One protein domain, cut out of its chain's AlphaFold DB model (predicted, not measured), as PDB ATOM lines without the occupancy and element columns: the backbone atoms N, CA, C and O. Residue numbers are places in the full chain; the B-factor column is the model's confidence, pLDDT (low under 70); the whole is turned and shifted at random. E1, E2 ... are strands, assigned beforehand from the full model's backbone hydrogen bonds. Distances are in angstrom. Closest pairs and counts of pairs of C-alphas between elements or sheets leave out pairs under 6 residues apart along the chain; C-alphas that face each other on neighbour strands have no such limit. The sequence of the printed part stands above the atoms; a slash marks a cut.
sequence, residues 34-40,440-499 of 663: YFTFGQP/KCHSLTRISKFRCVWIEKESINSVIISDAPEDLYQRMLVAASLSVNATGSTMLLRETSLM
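AT A GLANCE: This is residues 34 to 40 and 440 to 499 of the 663 residues of the protein "Atp-dependent rna helicase" of Lynx pardinus (UniProt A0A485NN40). One strongly twisted sheet of five strands folds back on itself, curled like part of a barrel: E2 and E1 face E5 and E3, with E4 as the hinge. A long loop, residues 456 to 475, runs outside the sheet. The 67 printed residues, under half in named strands, hold E1 to E5 in that order and no named helix: all strand, mixed sheet order E2 E1 E4 E5 E3. It is compact, radius of gyration of the C-alphas 11.8 A, spanning 37 by 25 by 16 A.

HOW THE PARTS SIT: E4, residues 476 to 484, and E5, residues 490 to 498, form an antiparallel hairpin; N 483 and O 492 are 3.0 A apart, within hydrogen-bond range. They bend by 83 degrees at residues 480 and 495. E1, residues 34 to 37, is antiparallel to E4, with N 477 and O 35 at 2.8 A. Edge strand E2, residues 441 to 443, is antiparallel to E1, with N 442 and O 36 at 2.8 A. Edge strand E3, residues 452 to 455, is parallel to E5, with N 491 and O 452 at 2.8 A. The closest C-alphas of E2 and E3, Cys 441 and Val 453, are 5.9 A apart.

IN THESE COORDINATES: E1 begins at C-alpha 34 (-42.718, -54.300, 28.432); E5 ends at C-alpha 498 (-38.765, -44.877, 27.567). E4 is 20.2 A long, E5 20.5 A.

THE WHOLE: The farthest C-alphas, Glu 470 and Ala 486, are 37.4 A apart. Residues 41 to 439 are cut out; C-alphas 40 and 440 are 8.6 A apart. The E3 to E4 link is long. Residues 469 to 472 have pLDDT under 70.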
ATOM      1  N   TYR A  34     -42.416 -55.237  29.494       94.31
ATOM      2  CA  TYR A  34     -42.718 -54.300  28.432       94.31
ATOM      3  C   TYR A  34     -44.125 -53.741  28.591       94.31
ATOM      4  O   TYR A  34     -45.087 -54.449  28.915       94.31
ATOM      5  N   PHE A  35     -44.234 -52.446  28.334       93.00
ATOM      6  CA  PHE A  35     -45.458 -51.689  28.498       93.00
ATOM      7  C   PHE A  35     -45.656 -50.754  27.315       93.00
ATOM      8  O   PHE A  35     -44.684 -50.272  26.735       93.00
ATOM      9  N   THR A  36     -46.907 -50.479  26.977       90.62
ATOM     10  CA  THR A  36     -47.286 -49.539  25.922       90.62
ATOM     11  C   THR A  36     -48.206 -48.457  26.460       90.62
ATOM     12  O   THR A  36     -48.748 -48.562  27.562       90.62
ATOM     13  N   PHE A  37     -48.363 -47.387  25.689       87.62
ATOM     14  CA  PHE A  37     -49.237 -46.274  26.041       87.62
ATOM     15  C   PHE A  37     -50.500 -46.281  25.191       87.62
ATOM     16  O   PHE A  37     -50.439 -46.518  23.986       87.62
ATOM     17  N   GLY A  38     -51.641 -46.008  25.826       79.75
ATOM     18  CA  GLY A  38     -52.879 -45.724  25.103       79.75
ATOM     19  C   GLY A  38     -52.802 -44.365  24.407       79.75
ATOM     20  O   GLY A  38     -52.113 -43.467  24.885       79.75
ATOM     21  N   GLN A  39     -53.513 -44.204  23.294       77.94
ATOM     22  CA  GLN A  39     -53.614 -42.909  22.625       77.94
ATOM     23  C   GLN A  39     -54.602 -41.999  23.360       77.94
ATOM     24  O   GLN A  39     -55.662 -42.471  23.787       77.94
ATOM     25  N   PRO A  40     -54.274 -40.709  23.528       80.31
ATOM     26  CA  PRO A  40     -55.221 -39.741  24.050       80.31
ATOM     27  C   PRO A  40     -56.320 -39.486  23.011       80.31
ATOM     28  O   PRO A  40     -56.054 -39.350  21.820       80.31
ATOM     29  N   LYS A 440     -51.619 -43.015  29.709       85.06
ATOM     30  CA  LYS A 440     -51.801 -44.175  30.586       85.06
ATOM     31  C   LYS A 440     -51.012 -45.363  30.055       85.06
ATOM     32  O   LYS A 440     -51.052 -45.678  28.867       85.06
ATOM     33  N   CYS A 441     -50.282 -45.993  30.964       88.56
ATOM     34  CA  CYS A 441     -49.421 -47.132  30.690       88.56
ATOM     35  C   CYS A 441     -50.213 -48.442  30.827       88.56
ATOM     36  O   CYS A 441     -51.037 -48.585  31.733       88.56
ATOM     37  N   HIS A 442     -49.948 -49.408  29.953       89.44
ATOM     38  CA  HIS A 442     -50.583 -50.723  29.927       89.44
ATOM     39  C   HIS A 442     -49.519 -51.808  29.763       89.44
ATOM     40  O   HIS A 442     -48.551 -51.628  29.032       89.44
ATOM     41  N   SER A 443     -49.676 -52.943  30.446       89.25
ATOM     42  CA  SER A 443     -48.751 -54.071  30.285       89.25
ATOM     43  C   SER A 443     -49.074 -54.874  29.029       89.25
ATOM     44  O   SER A 443     -50.245 -55.055  28.698       89.25
ATOM     45  N   LEU A 444     -48.036 -55.405  28.381       88.00
ATOM     46  CA  LEU A 444     -48.179 -56.310  27.239       88.00
ATOM     47  C   LEU A 444     -48.454 -57.772  27.628       88.00
ATOM     48  O   LEU A 444     -48.891 -58.560  26.793       88.00
ATOM     49  N   THR A 445     -48.221 -58.142  28.891       86.56
ATOM     50  CA  THR A 445     -48.416 -59.519  29.374       86.56
ATOM     51  C   THR A 445     -49.890 -59.839  29.629       86.56
ATOM     52  O   THR A 445     -50.644 -59.006  30.149       86.56
ATOM     53  N   ARG A 446     -50.305 -61.078  29.332       83.81
ATOM     54  CA  ARG A 446     -51.696 -61.533  29.493       83.81
ATOM     55  C   ARG A 446     -52.246 -61.332  30.911       83.81
ATOM     56  O   ARG A 446     -53.354 -60.820  31.067       83.81
ATOM     57  N   ILE A 447     -51.480 -61.686  31.947       79.69
ATOM     58  CA  ILE A 447     -51.901 -61.583  33.359       79.69
ATOM     59  C   ILE A 447     -52.148 -60.148  33.827       79.69
ATOM     60  O   ILE A 447     -52.905 -59.910  34.770       79.69
ATOM     61  N   SER A 448     -51.512 -59.183  33.168       76.50
ATOM     62  CA  SER A 448     -51.531 -57.783  33.578       76.50
ATOM     63  C   SER A 448     -52.482 -56.930  32.738       76.50
ATOM     64  O   SER A 448     -52.622 -55.742  33.017       76.50
ATOM     65  N   LYS A 449     -53.194 -57.526  31.769       71.56
ATOM     66  CA  LYS A 449     -54.118 -56.823  30.862       71.56
ATOM     67  C   LYS A 449     -55.237 -56.061  31.587       71.56
ATOM     68  O   LYS A 449     -55.684 -55.027  31.105       71.56
ATOM     69  N   PHE A 450     -55.661 -56.547  32.756       72.06
ATOM     70  CA  PHE A 450     -56.713 -55.927  33.577       72.06
ATOM     71  C   PHE A 450     -56.182 -55.203  34.821       72.06
ATOM     72  O   PHE A 450     -56.969 -54.731  35.641       72.06
ATOM     73  N   ARG A 451     -54.857 -55.126  34.995       83.19
ATOM     74  CA  ARG A 451     -54.245 -54.442  36.137       83.19
ATOM     75  C   ARG A 451     -54.079 -52.961  35.831       83.19
ATOM     76  O   ARG A 451     -53.721 -52.575  34.723       83.19
ATOM     77  N   CYS A 452     -54.288 -52.125  36.842       83.06
ATOM     78  CA  CYS A 452     -53.958 -50.710  36.742       83.06
ATOM     79  C   CYS A 452     -52.447 -50.534  36.923       83.06
ATOM     80  O   CYS A 452     -51.894 -50.957  37.941       83.06
ATOM     81  N   VAL A 453     -51.776 -49.936  35.941       89.38
ATOM     82  CA  VAL A 453     -50.322 -49.748  35.955       89.38
ATOM     83  C   VAL A 453     -49.994 -48.330  36.414       89.38
ATOM     84  O   VAL A 453     -50.448 -47.353  35.824       89.38
ATOM     85  N   TRP A 454     -49.179 -48.228  37.458       89.38
ATOM     86  CA  TRP A 454     -48.668 -46.984  38.016       89.38
ATOM     87  C   TRP A 454     -47.156 -46.948  37.871       89.38
ATOM     88  O   TRP A 454     -46.484 -47.954  38.089       89.38
ATOM     89  N   ILE A 455     -46.604 -45.788  37.540       91.56
ATOM     90  CA  ILE A 455     -45.155 -45.585  37.528       91.56
ATOM     91  C   ILE A 455     -44.769 -44.914  38.843       91.56
ATOM     92  O   ILE A 455     -45.414 -43.959  39.277       91.56
ATOM     93  N   GLU A 456     -43.739 -45.439  39.501       91.38
ATOM     94  CA  GLU A 456     -43.231 -44.877  40.747       91.38
ATOM     95  C   GLU A 456     -42.792 -43.424  40.545       91.38
ATOM     96  O   GLU A 456     -42.137 -43.088  39.560       91.38
ATOM     97  N   LYS A 457     -43.153 -42.555  41.493       88.69
ATOM     98  CA  LYS A 457     -42.938 -41.105  41.399       88.69
ATOM     99  C   LYS A 457     -41.451 -40.724  41.346       88.69
ATOM    100  O   LYS A 457     -41.122 -39.674  40.804       88.69
ATOM    101  N   GLU A 458     -40.552 -41.560  41.853       87.25
ATOM    102  CA  GLU A 458     -39.097 -41.391  41.756       87.25
ATOM    103  C   GLU A 458     -38.534 -41.813  40.388       87.25
ATOM    104  O   GLU A 458     -37.399 -41.479  40.055       87.25
ATOM    105  N   SER A 459     -39.311 -42.529  39.571       89.25
ATOM    106  CA  SER A 459     -38.871 -42.952  38.246       89.25
ATOM    107  C   SER A 459     -38.770 -41.766  37.288       89.25
ATOM    108  O   SER A 459     -39.601 -40.855  37.314       89.25
ATOM    109  N   ILE A 460     -37.784 -41.800  36.389       85.56
ATOM    110  CA  ILE A 460     -37.537 -40.720  35.421       85.56
ATOM    111  C   ILE A 460     -38.760 -40.511  34.517       85.56
ATOM    112  O   ILE A 460     -39.186 -39.379  34.319       85.56
ATOM    113  N   ASN A 461     -39.371 -41.597  34.034       88.44
ATOM    114  CA  ASN A 461     -40.512 -41.557  33.112       88.44
ATOM    115  C   ASN A 461     -41.856 -41.702  33.844       88.44
ATOM    116  O   ASN A 461     -42.763 -42.390  33.388       88.44
ATOM    117  N   SER A 462     -41.963 -41.098  35.024       88.44
ATOM    118  CA  SER A 462     -43.137 -41.193  35.903       88.44
ATOM    119  C   SER A 462     -44.331 -40.369  35.442       88.44
ATOM    120  O   SER A 462     -45.458 -40.693  35.806       88.44
ATOM    121  N   VAL A 463     -44.096 -39.336  34.638       89.31
ATOM    122  CA  VAL A 463     -45.124 -38.596  33.906       89.31
ATOM    123  C   VAL A 463     -44.718 -38.629  32.440       89.31
ATOM    124  O   VAL A 463     -43.553 -38.415  32.118       89.31
ATOM    125  N   ILE A 464     -45.652 -38.933  31.545       88.44
ATOM    126  CA  ILE A 464     -45.399 -38.939  30.103       88.44
ATOM    127  C   ILE A 464     -46.582 -38.256  29.437       88.44
ATOM    128  O   ILE A 464     -47.728 -38.633  29.667       88.44
ATOM    129  N   ILE A 465     -46.293 -37.248  28.621       88.12
ATOM    130  CA  ILE A 465     -47.298 -36.463  27.904       88.12
ATOM    131  C   ILE A 465     -47.072 -36.656  26.407       88.12
ATOM    132  O   ILE A 465     -45.927 -36.695  25.945       88.12
ATOM    133  N   SER A 466     -48.151 -36.824  25.646       83.75
ATOM    134  CA  SER A 466     -48.050 -36.937  24.193       83.75
ATOM    135  C   SER A 466     -47.815 -35.578  23.536       83.75
ATOM    136  O   SER A 466     -48.680 -34.709  23.569       83.75
ATOM    137  N   ASP A 467     -46.669 -35.418  22.874       78.00
ATOM    138  CA  ASP A 467     -46.395 -34.249  22.026       78.00
ATOM    139  C   ASP A 467     -47.125 -34.293  20.674       78.00
ATOM    140  O   ASP A 467     -47.271 -33.255  20.035       78.00
ATOM    141  N   ALA A 468     -47.564 -35.470  20.232       73.00
ATOM    142  CA  ALA A 468     -48.202 -35.699  18.936       73.00
ATOM    143  C   ALA A 468     -49.270 -36.796  19.107       73.00
ATOM    144  O   ALA A 468     -48.987 -37.966  18.850       73.00
ATOM    145  N   PRO A 469     -50.449 -36.469  19.667       69.19
ATOM    146  CA  PRO A 469     -51.562 -37.416  19.816       69.19
ATOM    147  C   PRO A 469     -52.040 -38.001  18.479       69.19
ATOM    148  O   PRO A 469     -52.534 -39.125  18.456       69.19
ATOM    149  N   GLU A 470     -51.835 -37.277  17.378       65.38
ATOM    150  CA  GLU A 470     -52.097 -37.728  16.016       65.38
ATOM    151  C   GLU A 470     -51.182 -38.874  15.555       65.38
ATOM    152  O   GLU A 470     -51.466 -39.522  14.542       65.38
ATOM    153  N   ASP A 471     -50.075 -39.122  16.265       69.75
ATOM    154  CA  ASP A 471     -49.170 -40.212  15.939       69.75
ATOM    155  C   ASP A 471     -49.737 -41.544  16.435       69.75
ATOM    156  O   ASP A 471     -50.001 -41.752  17.624       69.75
ATOM    157  N   LEU A 472     -49.925 -42.454  15.483       67.06
ATOM    158  CA  LEU A 472     -50.637 -43.700  15.702       67.06
ATOM    159  C   LEU A 472     -49.712 -44.882  16.030       67.06
ATOM    160  O   LEU A 472     -50.217 -45.979  16.276       67.06
ATOM    161  N   TYR A 473     -48.390 -44.676  16.060       72.75
ATOM    162  CA  TYR A 473     -47.436 -45.727  16.416       72.75
ATOM    163  C   TYR A 473     -47.428 -46.038  17.912       72.75
ATOM    164  O   TYR A 473     -47.623 -45.179  18.777       72.75
ATOM    165  N   GLN A 474     -47.172 -47.306  18.234       76.94
ATOM    166  CA  GLN A 474     -47.093 -47.733  19.625       76.94
ATOM    167  C   GLN A 474     -45.764 -47.311  20.262       76.94
ATOM    168  O   GLN A 474     -44.681 -47.756  19.875       76.94
ATOM    169  N   ARG A 475     -45.848 -46.497  21.318       85.81
ATOM    170  CA  ARG A 475     -44.714 -46.205  22.206       85.81
ATOM    171  C   ARG A 475     -44.525 -47.320  23.220       85.81
ATOM    172  O   ARG A 475     -45.505 -47.853  23.736       85.81
ATOM    173  N   MET A 476     -43.269 -47.601  23.556       90.94
ATOM    174  CA  MET A 476     -42.898 -48.652  24.499       90.94
ATOM    175  C   MET A 476     -42.102 -48.112  25.688       90.94
ATOM    176  O   MET A 476     -41.215 -47.270  25.545       90.94
ATOM    177  N   LEU A 477     -42.401 -48.643  26.867       94.31
ATOM    178  CA  LEU A 477     -41.680 -48.430  28.114       94.31
ATOM    179  C   LEU A 477     -41.170 -49.778  28.626       94.31
ATOM    180  O   LEU A 477     -41.890 -50.776  28.601       94.31
ATOM    181  N   VAL A 478     -39.937 -49.789  29.120       95.12
ATOM    182  CA  VAL A 478     -39.330 -50.949  29.779       95.12
ATOM    183  C   VAL A 478     -39.146 -50.624  31.254       95.12
ATOM    184  O   VAL A 478     -38.642 -49.549  31.581       95.12
ATOM    185  N   ALA A 479     -39.551 -51.528  32.143       94.94
ATOM    186  CA  ALA A 479     -39.353 -51.377  33.584       94.94
ATOM    187  C   ALA A 479     -38.351 -52.412  34.105       94.94
ATOM    188  O   ALA A 479     -38.496 -53.605  33.833       94.94
ATOM    189  N   ALA A 480     -37.366 -51.969  34.891       94.12
ATOM    190  CA  ALA A 480     -36.387 -52.885  35.471       94.12
ATOM    191  C   ALA A 480     -36.973 -53.722  36.615       94.12
ATOM    192  O   ALA A 480     -36.609 -54.881  36.800       94.12
ATOM    193  N   SER A 481     -37.906 -53.142  37.376       92.31
ATOM    194  CA  SER A 481     -38.511 -53.790  38.537       92.31
ATOM    195  C   SER A 481     -40.013 -53.545  38.609       92.31
ATOM    196  O   SER A 481     -40.514 -52.457  38.300       92.31
ATOM    197  N   LEU A 482     -40.725 -54.593  39.019       91.56
ATOM    198  CA  LEU A 482     -42.176 -54.666  39.079       91.56
ATOM    199  C   LEU A 482     -42.600 -55.055  40.489       91.56
ATOM    200  O   LEU A 482     -42.086 -56.010  41.067       91.56
ATOM    201  N   SER A 483     -43.587 -54.350  41.023       90.81
ATOM    202  CA  SER A 483     -44.247 -54.734  42.269       90.81
ATOM    203  C   SER A 483     -45.754 -54.740  42.073       90.81
ATOM    204  O   SER A 483     -46.293 -53.972  41.279       90.81
ATOM    205  N   VAL A 484     -46.440 -55.642  42.761       88.94
ATOM    206  CA  VAL A 484     -47.895 -55.783  42.683       88.94
ATOM    207  C   VAL A 484     -48.443 -55.584  44.085       88.94
ATOM    208  O   VAL A 484     -47.845 -56.040  45.059       88.94
ATOM    209  N   ASN A 485     -49.552 -54.859  44.203       87.44
ATOM    210  CA  ASN A 485     -50.198 -54.677  45.497       87.44
ATOM    211  C   ASN A 485     -50.783 -56.000  46.030       87.44
ATOM    212  O   ASN A 485     -50.970 -56.964  45.289       87.44
ATOM    213  N   ALA A 486     -51.126 -56.031  47.319       84.50
ATOM    214  CA  ALA A 486     -51.662 -57.230  47.967       84.50
ATOM    215  C   ALA A 486     -52.951 -57.769  47.309       84.50
ATOM    216  O   ALA A 486     -53.198 -58.969  47.347       84.50
ATOM    217  N   THR A 487     -53.762 -56.904  46.685       84.12
ATOM    218  CA  THR A 487     -55.001 -57.302  45.994       84.12
ATOM    219  C   THR A 487     -54.772 -57.790  44.562       84.12
ATOM    220  O   THR A 487     -55.728 -58.200  43.909       84.12
ATOM    221  N   GLY A 488     -53.549 -57.708  44.023       80.44
ATOM    222  CA  GLY A 488     -53.252 -58.075  42.636       80.44
ATOM    223  C   GLY A 488     -53.799 -57.112  41.573       80.44
ATOM    224  O   GLY A 488     -53.617 -57.363  40.383       80.44
ATOM    225  N   SER A 489     -54.476 -56.029  41.973       84.19
ATOM    226  CA  SER A 489     -55.206 -55.130  41.069       84.19
ATOM    227  C   SER A 489     -54.351 -53.998  40.504       84.19
ATOM    228  O   SER A 489     -54.642 -53.501  39.414       84.19
ATOM    229  N   THR A 490     -53.297 -53.586  41.215       86.12
ATOM    230  CA  THR A 490     -52.405 -52.508  40.774       86.12
ATOM    231  C   THR A 490     -50.962 -52.973  40.699       86.12
ATOM    232  O   THR A 490     -50.456 -53.612  41.624       86.12
ATOM    233  N   MET A 491     -50.290 -52.580  39.627       90.06
ATOM    234  CA  MET A 491     -48.887 -52.852  39.362       90.06
ATOM    235  C   MET A 491     -48.098 -51.548  39.419       90.06
ATOM    236  O   MET A 491     -48.522 -50.556  38.837       90.06
ATOM    237  N   LEU A 492     -46.968 -51.546  40.117       91.69
ATOM    238  CA  LEU A 492     -46.083 -50.399  40.269       91.69
ATOM    239  C   LEU A 492     -44.754 -50.671  39.556       91.69
ATOM    240  O   LEU A 492     -44.054 -51.633  39.891       91.69
ATOM    241  N   LEU A 493     -44.429 -49.811  38.590       93.81
ATOM    242  CA  LEU A 493     -43.221 -49.863  37.768       93.81
ATOM    243  C   LEU A 493     -42.126 -48.983  38.365       93.81
ATOM    244  O   LEU A 493     -42.378 -47.822  38.693       93.81
ATOM    245  N   ARG A 494     -40.903 -49.507  38.446       93.75
ATOM    246  CA  ARG A 494     -39.724 -48.790  38.952       93.75
ATOM    247  C   ARG A 494     -38.618 -48.784  37.904       93.75
ATOM    248  O   ARG A 494     -38.600 -49.653  37.032       93.75
ATOM    249  N   GLU A 495     -37.712 -47.806  38.003       92.44
ATOM    250  CA  GLU A 495     -36.524 -47.712  37.129       92.44
ATOM    251  C   GLU A 495     -36.883 -47.864  35.638       92.44
ATOM    252  O   GLU A 495     -36.430 -48.758  34.924       92.44
ATOM    253  N   THR A 496     -37.799 -47.012  35.184       93.81
ATOM    254  CA  THR A 496     -38.402 -47.118  33.861       93.81
ATOM    255  C   THR A 496     -37.563 -46.405  32.809       93.81
ATOM    256  O   THR A 496     -37.031 -45.321  33.053       93.81
ATOM    257  N   SER A 497     -37.480 -46.990  31.617       93.19
ATOM    258  CA  SER A 497     -36.791 -46.441  30.448       93.19
ATOM    259  C   SER A 497     -37.755 -46.341  29.270       93.19
ATOM    260  O   SER A 497     -38.289 -47.353  28.812       93.19
ATOM    261  N   LEU A 498     -37.974 -45.123  28.771       91.69
ATOM    262  CA  LEU A 498     -38.765 -44.877  27.567       91.69
ATOM    263  C   LEU A 498     -37.953 -45.252  26.322       91.69
ATOM    264  O   LEU A 498     -36.812 -44.808  26.149       91.69
ATOM    265  N   MET A 499     -38.534 -46.099  25.475       90.50
ATOM    266  CA  MET A 499     -37.937 -46.500  24.204       90.50
ATOM    267  C   MET A 499     -38.157 -45.408  23.149       90.50
ATOM    268  O   MET A 499     -39.125 -44.646  23.244       90.50
TER     269      MET A 499